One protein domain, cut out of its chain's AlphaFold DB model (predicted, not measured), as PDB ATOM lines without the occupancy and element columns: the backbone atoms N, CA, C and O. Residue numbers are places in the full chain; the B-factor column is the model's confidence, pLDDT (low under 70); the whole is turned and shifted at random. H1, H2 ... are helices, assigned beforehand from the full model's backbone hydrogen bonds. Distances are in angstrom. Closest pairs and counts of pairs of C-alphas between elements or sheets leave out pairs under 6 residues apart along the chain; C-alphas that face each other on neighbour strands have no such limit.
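What this domain is: This is residues 54 to 172 of the 610 residues of an uncharacterized protein of Achromatium sp. WMS3 (UniProt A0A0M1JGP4). Six helices zigzag back and forth as successive hairpins, making a long flat slab of two layers: H2, H4 and H6 in one, H1, H3 and H5 over them. H2 to H6 form an up-and-down bundle, each running against the one before. The 119 printed residues are all helix in class, only just compact, close to loose, with radius of gyration of the C-alphas 16.3 A and spans of 56 by 29 by 14 A.

How they stand to each other: Look at H2, residues 74 to 96: its residues 76 to 86 touch H1, residues 60 to 69, closest at C-alphas 76 and 67, 4.9 A. The hub H4, residues 119 to 135, touches H3, residues 98 to 114, closest at C-alphas 121 and 112, 4.8 A. H5, residues 138 to 147, touches H6, residues 152 to 171, closest at C-alphas 145 and 154, 5.1 A. Every O i to N i+4 pair is within hydrogen-bond range in H1, H4 and H5; H2 has 17 of 19, H3 11 of 13, H6 15 of 16.

Where its parts are: Find C-alpha 74 at (47.226, -7.309, -37.622); H2 runs 34.2 A from there. H6, 29.7 A, ends at (22.976, -42.217, -1.142).

The domain as a whole: The printed part has no cut, its five links are tight, and no printed residue is under 70 in pLDDT.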
ATOM      1  N   LEU A  54      59.744 -12.765 -31.937       95.06
ATOM      2  CA  LEU A  54      59.253 -13.549 -30.797       95.06
ATOM      3  C   LEU A  54      60.036 -14.873 -30.661       95.06
ATOM      4  O   LEU A  54      59.965 -15.693 -31.583       95.06
ATOM      5  N   PRO A  55      60.711 -15.128 -29.519       93.44
ATOM      6  CA  PRO A  55      61.494 -16.348 -29.307       93.44
ATOM      7  C   PRO A  55      60.667 -17.630 -29.422       93.44
ATOM      8  O   PRO A  55      61.132 -18.624 -29.976       93.44
ATOM      9  N   ASN A  56      59.433 -17.617 -28.907       94.62
ATOM     10  CA  ASN A  56      58.519 -18.747 -28.967       94.62
ATOM     11  C   ASN A  56      57.073 -18.282 -29.185       94.62
ATOM     12  O   ASN A  56      56.381 -17.843 -28.269       94.62
ATOM     13  N   LYS A  57      56.569 -18.478 -30.406       94.69
ATOM     14  CA  LYS A  57      55.183 -18.151 -30.788       94.69
ATOM     15  C   LYS A  57      54.130 -19.091 -30.184       94.69
ATOM     16  O   LYS A  57      52.944 -18.911 -30.445       94.69
ATOM     17  N   PHE A  58      54.551 -20.084 -29.403       95.00
ATOM     18  CA  PHE A  58      53.686 -20.997 -28.659       95.00
ATOM     19  C   PHE A  58      53.766 -20.791 -27.142       95.00
ATOM     20  O   PHE A  58      53.092 -21.508 -26.409       95.00
ATOM     21  N   ASP A  59      54.558 -19.829 -26.659       95.81
ATOM     22  CA  ASP A  59      54.579 -19.455 -25.245       95.81
ATOM     23  C   ASP A  59      53.397 -18.511 -24.938       95.81
ATOM     24  O   ASP A  59      53.349 -17.391 -25.467       95.81
ATOM     25  N   PRO A  60      52.435 -18.921 -24.084       94.56
ATOM     26  CA  PRO A  60      51.287 -18.097 -23.721       94.56
ATOM     27  C   PRO A  60      51.656 -16.707 -23.192       94.56
ATOM     28  O   PRO A  60      50.965 -15.741 -23.512       94.56
ATOM     29  N   GLN A  61      52.738 -16.582 -22.413       95.75
ATOM     30  CA  GLN A  61      53.130 -15.302 -21.814       95.75
ATOM     31  C   GLN A  61      53.672 -14.330 -22.862       95.75
ATOM     32  O   GLN A  61      53.369 -13.135 -22.818       95.75
ATOM     33  N   GLN A  62      54.436 -14.839 -23.831       96.69
ATOM     34  CA  GLN A  62      54.958 -14.031 -24.933       96.69
ATOM     35  C   GLN A  62      53.837 -13.552 -25.855       96.69
ATOM     36  O   GLN A  62      53.827 -12.385 -26.247       96.69
ATOM     37  N   LEU A  63      52.865 -14.421 -26.153       96.81
ATOM     38  CA  LEU A  63      51.685 -14.046 -26.931       96.81
ATOM     39  C   LEU A  63      50.852 -12.978 -26.214       96.81
ATOM     40  O   LEU A  63      50.502 -11.974 -26.829       96.81
ATOM     41  N   ASP A  64      50.588 -13.152 -24.917       96.00
ATOM     42  CA  ASP A  64      49.831 -12.178 -24.127       96.00
ATOM     43  C   ASP A  64      50.549 -10.819 -24.042       96.00
ATOM     44  O   ASP A  64      49.924  -9.767 -24.189       96.00
ATOM     45  N   THR A  65      51.873 -10.832 -23.859       96.12
ATOM     46  CA  THR A  65      52.706  -9.617 -23.862       96.12
ATOM     47  C   THR A  65      52.648  -8.919 -25.220       96.12
ATOM     48  O   THR A  65      52.490  -7.702 -25.288       96.12
ATOM     49  N   PHE A  66      52.714  -9.680 -26.317       97.06
ATOM     50  CA  PHE A  66      52.603  -9.131 -27.666       97.06
ATOM     51  C   PHE A  66      51.234  -8.479 -27.910       97.06
ATOM     52  O   PHE A  66      51.176  -7.348 -28.387       97.06
ATOM     53  N   ILE A  67      50.138  -9.156 -27.545       96.12
ATOM     54  CA  ILE A  67      48.770  -8.636 -27.714       96.12
ATOM     55  C   ILE A  67      48.576  -7.355 -26.898       96.12
ATOM     56  O   ILE A  67      48.007  -6.393 -27.408       96.12
ATOM     57  N   THR A  68      49.098  -7.318 -25.668       94.62
ATOM     58  CA  THR A  68      49.003  -6.152 -24.774       94.62
ATOM     59  C   THR A  68      49.776  -4.949 -25.317       94.62
ATOM     60  O   THR A  68      49.280  -3.828 -25.267       94.62
ATOM     61  N   ASN A  69      50.968  -5.172 -25.878       94.94
ATOM     62  CA  ASN A  69      51.805  -4.095 -26.411       94.94
ATOM     63  C   ASN A  69      51.315  -3.566 -27.771       94.94
ATOM     64  O   ASN A  69      51.630  -2.435 -28.135       94.94
ATOM     65  N   TYR A  70      50.561  -4.371 -28.529       94.75
ATOM     66  CA  TYR A  70      50.142  -4.040 -29.894       94.75
ATOM     67  C   TYR A  70      48.659  -4.353 -30.172       94.75
ATOM     68  O   TYR A  70      48.369  -4.976 -31.194       94.75
ATOM     69  N   PRO A  71      47.681  -3.934 -29.351       91.50
ATOM     70  CA  PRO A  71      46.302  -4.449 -29.400       91.50
ATOM     71  C   PRO A  71      45.614  -4.310 -30.770       91.50
ATOM     72  O   PRO A  71      44.839  -5.178 -31.164       91.50
ATOM     73  N   ASN A  72      45.968  -3.276 -31.541       90.25
ATOM     74  CA  ASN A  72      45.370  -2.970 -32.845       90.25
ATOM     75  C   ASN A  72      46.189  -3.473 -34.052       90.25
ATOM     76  O   ASN A  72      45.837  -3.206 -35.202       90.25
ATOM     77  N   ALA A  73      47.303  -4.178 -33.834       92.50
ATOM     78  CA  ALA A  73      48.126  -4.688 -34.928       92.50
ATOM     79  C   ALA A  73      47.515  -5.946 -35.564       92.50
ATOM     80  O   ALA A  73      46.995  -6.826 -34.877       92.50
ATOM     81  N   ARG A  74      47.682  -6.110 -36.885       90.00
ATOM     82  CA  ARG A  74      47.226  -7.309 -37.622       90.00
ATOM     83  C   ARG A  74      47.754  -8.613 -37.009       90.00
ATOM     84  O   ARG A  74      47.037  -9.610 -36.952       90.00
ATOM     85  N   HIS A  75      48.996  -8.598 -36.529       92.62
ATOM     86  CA  HIS A  75      49.625  -9.746 -35.878       92.62
ATOM     87  C   HIS A  75      49.039 -10.058 -34.499       92.62
ATOM     88  O   HIS A  75      49.104 -11.206 -34.081       92.62
ATOM     89  N   SER A  76      48.408  -9.104 -33.815       92.19
ATOM     90  CA  SER A  76      47.800  -9.349 -32.499       92.19
ATOM     91  C   SER A  76      46.556 -10.207 -32.609       92.19
ATOM     92  O   SER A  76      46.346 -11.087 -31.784       92.19
ATOM     93  N   MET A  77      45.801 -10.070 -33.701       89.38
ATOM     94  CA  MET A  77      44.709 -10.992 -34.008       89.38
ATOM     95  C   MET A  77      45.225 -12.418 -34.280       89.38
ATOM     96  O   MET A  77      44.583 -13.400 -33.907       89.38
ATOM     97  N   VAL A  78      46.405 -12.559 -34.900       93.19
ATOM     98  CA  VAL A  78      47.062 -13.865 -35.101       93.19
ATOM     99  C   VAL A  78      47.554 -14.433 -33.767       93.19
ATOM    100  O   VAL A  78      47.275 -15.592 -33.463       93.19
ATOM    101  N   ALA A  79      48.227 -13.616 -32.956       94.38
ATOM    102  CA  ALA A  79      48.709 -13.970 -31.625       94.38
ATOM    103  C   ALA A  79      47.564 -14.435 -30.720       94.38
ATOM    104  O   ALA A  79      47.667 -15.476 -30.079       94.38
ATOM    105  N   PHE A  80      46.445 -13.710 -30.737       94.88
ATOM    106  CA  PHE A  80      45.243 -14.030 -29.976       94.88
ATOM    107  C   PHE A  80      44.637 -15.371 -30.402       94.88
ATOM    108  O   PHE A  80      44.355 -16.226 -29.563       94.88
ATOM    109  N   ASN A  81      44.516 -15.611 -31.712       93.12
ATOM    110  CA  ASN A  81      44.039 -16.894 -32.231       93.12
ATOM    111  C   ASN A  81      44.971 -18.057 -31.860       93.12
ATOM    112  O   ASN A  81      44.493 -19.135 -31.506       93.12
ATOM    113  N   LEU A  82      46.292 -17.861 -31.916       95.81
ATOM    114  CA  LEU A  82      47.257 -18.868 -31.468       95.81
ATOM    115  C   LEU A  82      47.133 -19.119 -29.963       95.81
ATOM    116  O   LEU A  82      47.054 -20.274 -29.544       95.81
ATOM    117  N   ARG A  83      47.018 -18.057 -29.162       96.56
ATOM    118  CA  ARG A  83      46.847 -18.131 -27.709       96.56
ATOM    119  C   ARG A  83      45.607 -18.933 -27.320       96.56
ATOM    120  O   ARG A  83      45.681 -19.735 -26.387       96.56
ATOM    121  N   TYR A  84      44.504 -18.743 -28.039       96.00
ATOM    122  CA  TYR A  84      43.273 -19.502 -27.845       96.00
ATOM    123  C   TYR A  84      43.399 -20.958 -28.325       96.00
ATOM    124  O   TYR A  84      42.998 -21.880 -27.619       96.00
ATOM    125  N   ARG A  85      44.037 -21.210 -29.477       95.62
ATOM    126  CA  ARG A  85      44.296 -22.581 -29.965       95.62
ATOM    127  C   ARG A  85      45.126 -23.416 -28.990       95.62
ATOM    128  O   ARG A  85      44.863 -24.608 -28.854       95.62
ATOM    129  N   LEU A  86      46.081 -22.806 -28.288       96.62
ATOM    130  CA  LEU A  86      46.834 -23.488 -27.230       96.62
ATOM    131  C   LEU A  86      45.913 -23.967 -26.095       96.62
ATOM    132  O   LEU A  86      46.071 -25.091 -25.627       96.62
ATOM    133  N   LEU A  87      44.904 -23.174 -25.707       96.62
ATOM    134  CA  LEU A  87      43.901 -23.596 -24.717       96.62
ATOM    135  C   LEU A  87      43.060 -24.767 -25.211       96.62
ATOM    136  O   LEU A  87      42.800 -25.689 -24.445       96.62
ATOM    137  N   LEU A  88      42.672 -24.768 -26.489       96.19
ATOM    138  CA  LEU A  88      41.952 -25.898 -27.079       96.19
ATOM    139  C   LEU A  88      42.794 -27.183 -27.060       96.19
ATOM    140  O   LEU A  88      42.256 -28.262 -26.815       96.19
ATOM    141  N   GLY A  89      44.112 -27.071 -27.244       95.94
ATOM    142  CA  GLY A  89      45.046 -28.183 -27.054       95.94
ATOM    143  C   GLY A  89      45.033 -28.721 -25.617       95.94
ATOM    144  O   GLY A  89      44.874 -29.924 -25.413       95.94
ATOM    145  N   LEU A  90      45.113 -27.834 -24.618       96.25
ATOM    146  CA  LEU A  90      45.032 -28.205 -23.196       96.25
ATOM    147  C   LEU A  90      43.665 -28.793 -22.816       96.25
ATOM    148  O   LEU A  90      43.586 -29.725 -22.015       96.25
ATOM    149  N   LYS A  91      42.579 -28.284 -23.411       96.88
ATOM    150  CA  LYS A  91      41.225 -28.834 -23.263       96.88
ATOM    151  C   LYS A  91      41.174 -30.267 -23.778       96.88
ATOM    152  O   LYS A  91      40.701 -31.141 -23.060       96.88
ATOM    153  N   ALA A  92      41.683 -30.525 -24.984       96.44
ATOM    154  CA  ALA A  92      41.711 -31.870 -25.556       96.44
ATOM    155  C   ALA A  92      42.485 -32.852 -24.657       96.44
ATOM    156  O   ALA A  92      41.995 -33.948 -24.388       96.44
ATOM    157  N   GLN A  93      43.630 -32.425 -24.114       96.00
ATOM    158  CA  GLN A  93      44.408 -33.216 -23.154       96.00
ATOM    159  C   GLN A  93      43.637 -33.490 -21.852       96.00
ATOM    160  O   GLN A  93      43.625 -34.624 -21.370       96.00
ATOM    161  N   ALA A  94      42.953 -32.486 -21.300       96.00
ATOM    162  CA  ALA A  94      42.140 -32.630 -20.091       96.00
ATOM    163  C   ALA A  94      40.891 -33.500 -20.292       96.00
ATOM    164  O   ALA A  94      40.455 -34.185 -19.368       96.00
ATOM    165  N   LEU A  95      40.324 -33.511 -21.501       94.25
ATOM    166  CA  LEU A  95      39.230 -34.414 -21.854       94.25
ATOM    167  C   LEU A  95      39.703 -35.870 -21.982       94.25
ATOM    168  O   LEU A  95      38.932 -36.777 -21.660       94.25
ATOM    169  N   SER A  96      40.948 -36.096 -22.420       95.19
ATOM    170  CA  SER A  96      41.548 -37.435 -22.476       95.19
ATOM    171  C   SER A  96      42.033 -37.955 -21.119       95.19
ATOM    172  O   SER A  96      41.881 -39.143 -20.847       95.19
ATOM    173  N   ASP A  97      42.570 -37.087 -20.258       95.62
ATOM    174  CA  ASP A  97      43.013 -37.433 -18.904       95.62
ATOM    175  C   ASP A  97      42.455 -36.420 -17.885       95.62
ATOM    176  O   ASP A  97      42.956 -35.290 -17.797       95.62
ATOM    177  N   PRO A  98      41.450 -36.820 -17.078       93.94
ATOM    178  CA  PRO A  98      40.830 -35.954 -16.079       93.94
ATOM    179  C   PRO A  98      41.798 -35.350 -15.053       93.94
ATOM    180  O   PRO A  98      41.477 -34.318 -14.459       93.94
ATOM    181  N   LYS A  99      42.989 -35.936 -14.849       95.44
ATOM    182  CA  LYS A  99      44.011 -35.388 -13.936       95.44
ATOM    183  C   LYS A  99      44.535 -34.023 -14.381       95.44
ATOM    184  O   LYS A  99      44.975 -33.250 -13.538       95.44
ATOM    185  N   ASN A 100      44.439 -33.708 -15.673       96.38
ATOM    186  CA  ASN A 100      44.888 -32.430 -16.225       96.38
ATOM    187  C   ASN A 100      43.834 -31.315 -16.103       96.38
ATOM    188  O   ASN A 100      44.144 -30.154 -16.364       96.38
ATOM    189  N   ILE A 101      42.596 -31.624 -15.693       94.94
ATOM    190  CA  ILE A 101      41.515 -30.628 -15.616       94.94
ATOM    191  C   ILE A 101      41.859 -29.439 -14.695       94.94
ATOM    192  O   ILE A 101      41.630 -28.307 -15.128       94.94
ATOM    193  N   PRO A 102      42.407 -29.616 -13.473       95.31
ATOM    194  CA  PRO A 102      42.717 -28.487 -12.592       95.31
ATOM    195  C   PRO A 102      43.704 -27.484 -13.208       95.31
ATOM    196  O   PRO A 102      43.444 -26.280 -13.180       95.31
ATOM    197  N   GLU A 103      44.789 -27.968 -13.822       95.31
ATOM    198  CA  GLU A 103      45.788 -27.094 -14.452       95.31
ATOM    199  C   GLU A 103      45.222 -26.421 -15.708       95.31
ATOM    200  O   GLU A 103      45.369 -25.213 -15.898       95.31
ATOM    201  N   THR A 104      44.463 -27.156 -16.527       96.56
ATOM    202  CA  THR A 104      43.777 -26.573 -17.685       96.56
ATOM    203  C   THR A 104      42.805 -25.466 -17.258       96.56
ATOM    204  O   THR A 104      42.848 -24.376 -17.830       96.56
ATOM    205  N   LYS A 105      41.992 -25.666 -16.208       96.31
ATOM    206  CA  LYS A 105      41.086 -24.627 -15.670       96.31
ATOM    207  C   LYS A 105      41.839 -23.348 -15.289       96.31
ATOM    208  O   LYS A 105      41.344 -22.260 -15.574       96.31
ATOM    209  N   LYS A 106      43.037 -23.459 -14.704       96.00
ATOM    210  CA  LYS A 106      43.883 -22.306 -14.346       96.00
ATOM    211  C   LYS A 106      44.324 -21.509 -15.578       96.00
ATOM    212  O   LYS A 106      44.264 -20.280 -15.565       96.00
ATOM    213  N   HIS A 107      44.708 -22.186 -16.663       96.25
ATOM    214  CA  HIS A 107      45.072 -21.523 -17.921       96.25
ATOM    215  C   HIS A 107      43.892 -20.831 -18.607       96.25
ATOM    216  O   HIS A 107      44.070 -19.754 -19.184       96.25
ATOM    217  N   PHE A 108      42.705 -21.438 -18.552       97.50
ATOM    218  CA  PHE A 108      41.482 -20.817 -19.050       97.50
ATOM    219  C   PHE A 108      41.073 -19.609 -18.199       97.50
ATOM    220  O   PHE A 108      40.758 -18.573 -18.773       97.50
ATOM    221  N   ALA A 109      41.140 -19.703 -16.868       96.12
ATOM    222  CA  ALA A 109      40.844 -18.584 -15.971       96.12
ATOM    223  C   ALA A 109      41.726 -17.368 -16.282       96.12
ATOM    224  O   ALA A 109      41.212 -16.297 -16.588       96.12
ATOM    225  N   ALA A 110      43.047 -17.570 -16.368       95.94
ATOM    226  CA  ALA A 110      43.980 -16.504 -16.730       95.94
ATOM    227  C   ALA A 110      43.680 -15.872 -18.105       95.94
ATOM    228  O   ALA A 110      43.926 -14.687 -18.312       95.94
ATOM    229  N   PHE A 111      43.154 -16.652 -19.057       97.38
ATOM    230  CA  PHE A 111      42.744 -16.142 -20.366       97.38
ATOM    231  C   PHE A 111      41.429 -15.353 -20.303       97.38
ATOM    232  O   PHE A 111      41.339 -14.284 -20.902       97.38
ATOM    233  N   ILE A 112      40.425 -15.851 -19.579       97.19
ATOM    234  CA  ILE A 112      39.122 -15.186 -19.408       97.19
ATOM    235  C   ILE A 112      39.302 -13.838 -18.701       97.19
ATOM    236  O   ILE A 112      38.765 -12.831 -19.169       97.19
ATOM    237  N   ASP A 113      40.113 -13.806 -17.641       95.50
ATOM    238  CA  ASP A 113      40.411 -12.592 -16.874       95.50
ATOM    239  C   ASP A 113      41.133 -11.546 -17.733       95.50
ATOM    240  O   ASP A 113      40.848 -10.353 -17.658       95.50
ATOM    241  N   ARG A 114      42.061 -11.981 -18.595       95.75
ATOM    242  CA  ARG A 114      42.842 -11.074 -19.447       95.75
ATOM    243  C   ARG A 114      42.062 -10.550 -20.653       95.75
ATOM    244  O   ARG A 114      42.289  -9.419 -21.069       95.75
ATOM    245  N   TYR A 115      41.165 -11.352 -21.221       95.44
ATOM    246  CA  TYR A 115      40.429 -11.020 -22.448       95.44
ATOM    247  C   TYR A 115      38.922 -10.890 -22.212       95.44
ATOM    248  O   TYR A 115      38.113 -11.242 -23.080       95.44
ATOM    249  N   THR A 116      38.536 -10.393 -21.036       94.81
ATOM    250  CA  THR A 116      37.134 -10.225 -20.642       94.81
ATOM    251  C   THR A 116      36.357  -9.411 -21.682       94.81
ATOM    252  O   THR A 116      36.864  -8.453 -22.259       94.81
ATOM    253  N   GLY A 117      35.118  -9.821 -21.960       90.25
ATOM    254  CA  GLY A 117      34.250  -9.170 -22.949       90.25
ATOM    255  C   GLY A 117      34.490  -9.595 -24.402       90.25
ATOM    256  O   GLY A 117      33.663  -9.301 -25.260       90.25
ATOM    257  N   THR A 118      35.561 -10.339 -24.699       93.12
ATOM    258  CA  THR A 118      35.758 -10.908 -26.039       93.12
ATOM    259  C   THR A 118      34.920 -12.171 -26.248       93.12
ATOM    260  O   THR A 118      34.689 -12.949 -25.319       93.12
ATOM    261  N   TRP A 119      34.521 -12.434 -27.495       92.25
ATOM    262  CA  TRP A 119      33.822 -13.674 -27.853       92.25
ATOM    263  C   TRP A 119      34.644 -14.928 -27.506       92.25
ATOM    264  O   TRP A 119      34.097 -15.907 -27.006       92.25
ATOM    265  N   ALA A 120      35.971 -14.897 -27.683       91.94
ATOM    266  CA  ALA A 120      36.807 -16.044 -27.327       91.94
ATOM    267  C   ALA A 120      36.882 -16.271 -25.810       91.94
ATOM    268  O   ALA A 120      36.988 -17.419 -25.394       91.94
ATOM    269  N   ALA A 121      36.791 -15.229 -24.973       94.81
ATOM    270  CA  ALA A 121      36.670 -15.407 -23.524       94.81
ATOM    271  C   ALA A 121      35.310 -16.012 -23.135       94.81
ATOM    272  O   ALA A 121      35.253 -16.872 -22.259       94.81
ATOM    273  N   GLN A 122      34.225 -15.640 -23.821       95.38
ATOM    274  CA  GLN A 122      32.918 -16.285 -23.630       95.38
ATOM    275  C   GLN A 122      32.941 -17.761 -24.054       95.38
ATOM    276  O   GLN A 122      32.404 -18.617 -23.350       95.38
ATOM    277  N   GLN A 123      33.606 -18.081 -25.167       96.19
ATOM    278  CA  GLN A 123      33.789 -19.464 -25.601       96.19
ATOM    279  C   GLN A 123      34.705 -20.242 -24.640       96.19
ATOM    280  O   GLN A 123      34.389 -21.369 -24.271       96.19
ATOM    281  N   ALA A 124      35.786 -19.620 -24.159       96.81
ATOM    282  CA  ALA A 124      36.673 -20.176 -23.141       96.81
ATOM    283  C   ALA A 124      35.909 -20.512 -21.849       96.81
ATOM    284  O   ALA A 124      36.112 -21.572 -21.265       96.81
ATOM    285  N   LEU A 125      34.986 -19.649 -21.427       97.44
ATOM    286  CA  LEU A 125      34.119 -19.880 -20.274       97.44
ATOM    287  C   LEU A 125      33.183 -21.082 -20.483       97.44
ATOM    288  O   LEU A 125      33.018 -21.901 -19.576       97.44
ATOM    289  N   ALA A 126      32.612 -21.227 -21.683       97.44
ATOM    290  CA  ALA A 126      31.823 -22.404 -22.047       97.44
ATOM    291  C   ALA A 126      32.671 -23.690 -22.025       97.44
ATOM    292  O   ALA A 126      32.222 -24.720 -21.519       97.44
ATOM    293  N   ASP A 127      33.915 -23.618 -22.500       97.44
ATOM    294  CA  ASP A 127      34.860 -24.734 -22.488       97.44
ATOM    295  C   ASP A 127      35.274 -25.135 -21.060       97.44
ATOM    296  O   ASP A 127      35.341 -26.327 -20.754       97.44
ATOM    297  N   VAL A 128      35.488 -24.172 -20.153       97.88
ATOM    298  CA  VAL A 128      35.723 -24.448 -18.721       97.88
ATOM    299  C   VAL A 128      34.527 -25.158 -18.105       97.88
ATOM    300  O   VAL A 128      34.705 -26.122 -17.357       97.88
ATOM    301  N   PHE A 129      33.311 -24.706 -18.415       98.06
ATOM    302  CA  PHE A 129      32.103 -25.350 -17.914       98.06
ATOM    303  C   PHE A 129      31.978 -26.799 -18.412       98.06
ATOM    304  O   PHE A 129      31.596 -27.684 -17.649       98.06
ATOM    305  N   GLU A 130      32.369 -27.081 -19.657       97.31
ATOM    306  CA  GLU A 130      32.406 -28.452 -20.175       97.31
ATOM    307  C   GLU A 130      33.384 -29.343 -19.392       97.31
ATOM    308  O   GLU A 130      33.048 -30.487 -19.070       97.31
ATOM    309  N   LEU A 131      34.560 -28.819 -19.030       97.12
ATOM    310  CA  LEU A 131      35.521 -29.533 -18.184       97.12
ATOM    311  C   LEU A 131      34.960 -29.789 -16.779       97.12
ATOM    312  O   LEU A 131      35.109 -30.890 -16.251       97.12
ATOM    313  N   VAL A 132      34.268 -28.810 -16.190       97.12
ATOM    314  CA  VAL A 132      33.578 -28.954 -14.895       97.12
ATOM    315  C   VAL A 132      32.507 -30.043 -14.967       97.12
ATOM    316  O   VAL A 132      32.463 -30.923 -14.109       97.12
ATOM    317  N   ARG A 133      31.710 -30.059 -16.040       96.75
ATOM    318  CA  ARG A 133      30.714 -31.107 -16.288       96.75
ATOM    319  C   ARG A 133      31.349 -32.491 -16.429       96.75
ATOM    320  O   ARG A 133      30.740 -33.484 -16.055       96.75
ATOM    321  N   ARG A 134      32.572 -32.573 -16.963       94.81
ATOM    322  CA  ARG A 134      33.318 -33.834 -17.080       94.81
ATOM    323  C   ARG A 134      33.851 -34.337 -15.736       94.81
ATOM    324  O   ARG A 134      33.924 -35.550 -15.563       94.81
ATOM    325  N   GLN A 135      34.225 -33.439 -14.819       95.12
ATOM    326  CA  GLN A 135      34.581 -33.805 -13.437       95.12
ATOM    327  C   GLN A 135      33.369 -34.321 -12.669       95.12
ATOM    328  O   GLN A 135      33.505 -35.232 -11.858       95.12
ATOM    329  N   ASP A 136      32.204 -33.730 -12.944       95.31
ATOM    330  CA  ASP A 136      30.904 -34.190 -12.465       95.31
ATOM    331  C   ASP A 136      30.808 -34.327 -10.935       95.31
ATOM    332  O   ASP A 136      30.112 -35.184 -10.390       95.31
ATOM    333  N   SER A 137      31.541 -33.464 -10.230       96.06
ATOM    334  CA  SER A 137      31.584 -33.418  -8.776       96.06
ATOM    335  C   SER A 137      30.920 -32.147  -8.255       96.06
ATOM    336  O   SER A 137      30.983 -31.087  -8.884       96.06
ATOM    337  N   LEU A 138      30.303 -32.241  -7.073       95.56
ATOM    338  CA  LEU A 138      29.676 -31.097  -6.406       95.56
ATOM    339  C   LEU A 138      30.669 -29.935  -6.232       95.56
ATOM    340  O   LEU A 138      30.360 -28.798  -6.578       95.56
ATOM    341  N   GLU A 139      31.885 -30.236  -5.775       95.75
ATOM    342  CA  GLU A 139      32.963 -29.257  -5.608       95.75
ATOM    343  C   GLU A 139      33.320 -28.553  -6.925       95.75
ATOM    344  O   GLU A 139      33.506 -27.335  -6.950       95.75
ATOM    345  N   ALA A 140      33.363 -29.284  -8.046       96.00
ATOM    346  CA  ALA A 140      33.672 -28.697  -9.342       96.00
ATOM    347  C   ALA A 140      32.606 -27.677  -9.765       96.00
ATOM    348  O   ALA A 140      32.965 -26.564 -10.163       96.00
ATOM    349  N   TYR A 141      31.318 -28.013  -9.635       97.81
ATOM    350  CA  TYR A 141      30.228 -27.092  -9.966       97.81
ATOM    351  C   TYR A 141      30.194 -25.880  -9.029       97.81
ATOM    352  O   TYR A 141      30.084 -24.751  -9.510       97.81
ATOM    353  N   LEU A 142      30.370 -26.084  -7.718       95.94
ATOM    354  CA  LEU A 142      30.444 -24.987  -6.751       95.94
ATOM    355  C   LEU A 142      31.629 -24.064  -7.063       95.94
ATOM    356  O   LEU A 142      31.432 -22.862  -7.208       95.94
ATOM    357  N   SER A 143      32.834 -24.602  -7.279       95.88
ATOM    358  CA  SER A 143      34.007 -23.787  -7.632       95.88
ATOM    359  C   SER A 143      33.766 -22.929  -8.879       95.88
ATOM    360  O   SER A 143      34.155 -21.764  -8.912       95.88
ATOM    361  N   PHE A 144      33.067 -23.471  -9.883       97.38
ATOM    362  CA  PHE A 144      32.716 -22.743 -11.099       97.38
ATOM    363  C   PHE A 144      31.732 -21.601 -10.827       97.38
ATOM    364  O   PHE A 144      31.944 -20.492 -11.310       97.38
ATOM    365  N   MET A 145      30.682 -21.850 -10.038       97.31
ATOM    366  CA  MET A 145      29.697 -20.825  -9.671       97.31
ATOM    367  C   MET A 145      30.325 -19.673  -8.885       97.31
ATOM    368  O   MET A 145      29.970 -18.520  -9.105       97.31
ATOM    369  N   TRP A 146      31.258 -19.983  -7.985       96.00
ATOM    370  CA  TRP A 146      31.973 -18.979  -7.199       96.00
ATOM    371  C   TRP A 146      32.936 -18.160  -8.056       96.00
ATOM    372  O   TRP A 146      33.042 -16.951  -7.871       96.00
ATOM    373  N   GLN A 147      33.621 -18.807  -9.001       96.00
ATOM    374  CA  GLN A 147      34.577 -18.135  -9.875       96.00
ATOM    375  C   GLN A 147      33.889 -17.284 -10.955       96.00
ATOM    376  O   GLN A 147      34.394 -16.219 -11.299       96.00
ATOM    377  N   TYR A 148      32.734 -17.719 -11.468       96.75
ATOM    378  CA  TYR A 148      32.031 -17.054 -12.570       96.75
ATOM    379  C   TYR A 148      30.536 -16.832 -12.271       96.75
ATOM    380  O   TYR A 148      29.684 -17.326 -13.012       96.75
ATOM    381  N   PRO A 149      30.172 -16.073 -11.223       96.38
ATOM    382  CA  PRO A 149      28.786 -15.969 -10.752       96.38
ATOM    383  C   PRO A 149      27.831 -15.306 -11.754       96.38
ATOM    384  O   PRO A 149      26.630 -15.555 -11.722       96.38
ATOM    385  N   THR A 150      28.352 -14.469 -12.652       94.50
ATOM    386  CA  THR A 150      27.573 -13.750 -13.674       94.50
ATOM    387  C   THR A 150      27.466 -14.507 -15.000       94.50
ATOM    388  O   THR A 150      26.779 -14.051 -15.914       94.50
ATOM    389  N   ALA A 151      28.129 -15.660 -15.129       95.56
ATOM    390  CA  ALA A 151      28.092 -16.465 -16.341       95.56
ATOM    391  C   ALA A 151      26.700 -17.087 -16.551       95.56
ATOM    392  O   ALA A 151      26.158 -17.672 -15.613       95.56
ATOM    393  N   PRO A 152      26.149 -17.106 -17.778       94.25
ATOM    394  CA  PRO A 152      24.935 -17.873 -18.071       94.25
ATOM    395  C   PRO A 152      25.065 -19.355 -17.683       94.25
ATOM    396  O   PRO A 152      24.126 -19.972 -17.180       94.25
ATOM    397  N   GLN A 153      26.265 -19.919 -17.847       96.31
ATOM    398  CA  GLN A 153      26.597 -21.287 -17.457       96.31
ATOM    399  C   GLN A 153      26.541 -21.505 -15.938       96.31
ATOM    400  O   GLN A 153      26.382 -22.645 -15.516       96.31
ATOM    401  N   ALA A 154      26.631 -20.462 -15.104       96.56
ATOM    402  CA  ALA A 154      26.547 -20.600 -13.648       96.56
ATOM    403  C   ALA A 154      25.149 -21.034 -13.187       96.56
ATOM    404  O   ALA A 154      25.036 -21.803 -12.235       96.56
ATOM    405  N   LEU A 155      24.089 -20.624 -13.894       94.56
ATOM    406  CA  LEU A 155      22.728 -21.112 -13.636       94.56
ATOM    407  C   LEU A 155      22.610 -22.611 -13.932       94.56
ATOM    408  O   LEU A 155      21.998 -23.357 -13.170       94.56
ATOM    409  N   VAL A 156      23.243 -23.061 -15.017       96.88
ATOM    410  CA  VAL A 156      23.283 -24.480 -15.386       96.88
ATOM    411  C   VAL A 156      24.135 -25.267 -14.383       96.88
ATOM    412  O   VAL A 156      23.717 -26.322 -13.916       96.88
ATOM    413  N   ALA A 157      25.296 -24.731 -13.991       97.19
ATOM    414  CA  ALA A 157      26.153 -25.301 -12.953       97.19
ATOM    415  C   ALA A 157      25.413 -25.442 -11.618       97.19
ATOM    416  O   ALA A 157      25.532 -26.480 -10.977       97.19
ATOM    417  N   LYS A 158      24.603 -24.445 -11.240       96.38
ATOM    418  CA  LYS A 158      23.750 -24.488 -10.048       96.38
ATOM    419  C   LYS A 158      22.781 -25.663 -10.095       96.38
ATOM    420  O   LYS A 158      22.734 -26.427  -9.139       96.38
ATOM    421  N   ALA A 159      22.074 -25.862 -11.206       95.75
ATOM    422  CA  ALA A 159      21.153 -26.989 -11.351       95.75
ATOM    423  C   ALA A 159      21.867 -28.353 -11.238       95.75
ATOM    424  O   ALA A 159      21.364 -29.262 -10.578       95.75
ATOM    425  N   PHE A 160      23.062 -28.495 -11.827       96.94
ATOM    426  CA  PHE A 160      23.864 -29.718 -11.684       96.94
ATOM    427  C   PHE A 160      24.412 -29.909 -10.264       96.94
ATOM    428  O   PHE A 160      24.415 -31.033  -9.762       96.94
ATOM    429  N   ALA A 161      24.840 -28.834  -9.598       97.31
ATOM    430  CA  ALA A 161      25.276 -28.866  -8.205       97.31
ATOM    431  C   ALA A 161      24.130 -29.303  -7.279       97.31
ATOM    432  O   ALA A 161      24.318 -30.205  -6.465       97.31
ATOM    433  N   GLU A 162      22.935 -28.734  -7.460       96.19
ATOM    434  CA  GLU A 162      21.714 -29.125  -6.748       96.19
ATOM    435  C   GLU A 162      21.408 -30.612  -6.961       96.19
ATOM    436  O   GLU A 162      21.196 -31.350  -6.001       96.19
ATOM    437  N   GLN A 163      21.447 -31.094  -8.205       96.38
ATOM    438  CA  GLN A 163      21.213 -32.508  -8.488       96.38
ATOM    439  C   GLN A 163      22.251 -33.414  -7.809       96.38
ATOM    440  O   GLN A 163      21.882 -34.403  -7.176       96.38
ATOM    441  N   ARG A 164      23.542 -33.084  -7.907       95.88
ATOM    442  CA  ARG A 164      24.622 -33.896  -7.327       95.88
ATOM    443  C   ARG A 164      24.584 -33.914  -5.805       95.88
ATOM    444  O   ARG A 164      24.736 -34.980  -5.216       95.88
ATOM    445  N   ALA A 165      24.336 -32.770  -5.174       96.25
ATOM    446  CA  ALA A 165      24.170 -32.698  -3.729       96.25
ATOM    447  C   ALA A 165      22.940 -33.501  -3.276       96.25
ATOM    448  O   ALA A 165      23.015 -34.251  -2.309       96.25
ATOM    449  N   PHE A 166      21.828 -33.433  -4.018       96.75
ATOM    450  CA  PHE A 166      20.647 -34.249  -3.733       96.75
ATOM    451  C   PHE A 166      20.946 -35.753  -3.819       96.75
ATOM    452  O   PHE A 166      20.564 -36.519  -2.934       96.75
ATOM    453  N   GLU A 167      21.657 -36.190  -4.860       95.31
ATOM    454  CA  GLU A 167      22.067 -37.589  -5.013       95.31
ATOM    455  C   GLU A 167      22.961 -38.057  -3.857       95.31
ATOM    456  O   GLU A 167      22.761 -39.167  -3.359       95.31
ATOM    457  N   GLN A 168      23.890 -37.215  -3.387       95.12
ATOM    458  CA  GLN A 168      24.722 -37.506  -2.216       95.12
ATOM    459  C   GLN A 168      23.874 -37.723  -0.958       95.12
ATOM    460  O   GLN A 168      24.063 -38.733  -0.281       95.12
ATOM    461  N   VAL A 169      22.877 -36.866  -0.700       95.69
ATOM    462  CA  VAL A 169      21.950 -37.027   0.436       95.69
ATOM    463  C   VAL A 169      21.214 -38.362   0.381       95.69
ATOM    464  O   VAL A 169      21.160 -39.084   1.373       95.69
ATOM    465  N   ILE A 170      20.651 -38.719  -0.776       94.44
ATOM    466  CA  ILE A 170      19.867 -39.954  -0.918       94.44
ATOM    467  C   ILE A 170      20.750 -41.206  -0.807       94.44
ATOM    468  O   ILE A 170      20.290 -42.252  -0.347       94.44
ATOM    469  N   GLN A 171      22.015 -41.115  -1.218       94.12
ATOM    470  CA  GLN A 171      22.976 -42.217  -1.142       94.12
ATOM    471  C   GLN A 171      23.709 -42.293   0.206       94.12
ATOM    472  O   GLN A 171      24.378 -43.299   0.474       94.12
ATOM    473  N   ALA A 172      23.578 -41.277   1.063       94.06
ATOM    474  CA  ALA A 172      24.241 -41.211   2.356       94.06
ATOM    475  C   ALA A 172      23.786 -42.356   3.271       94.06
ATOM    476  O   ALA A 172      22.665 -42.393   3.780       94.06
TER     477      ALA A 172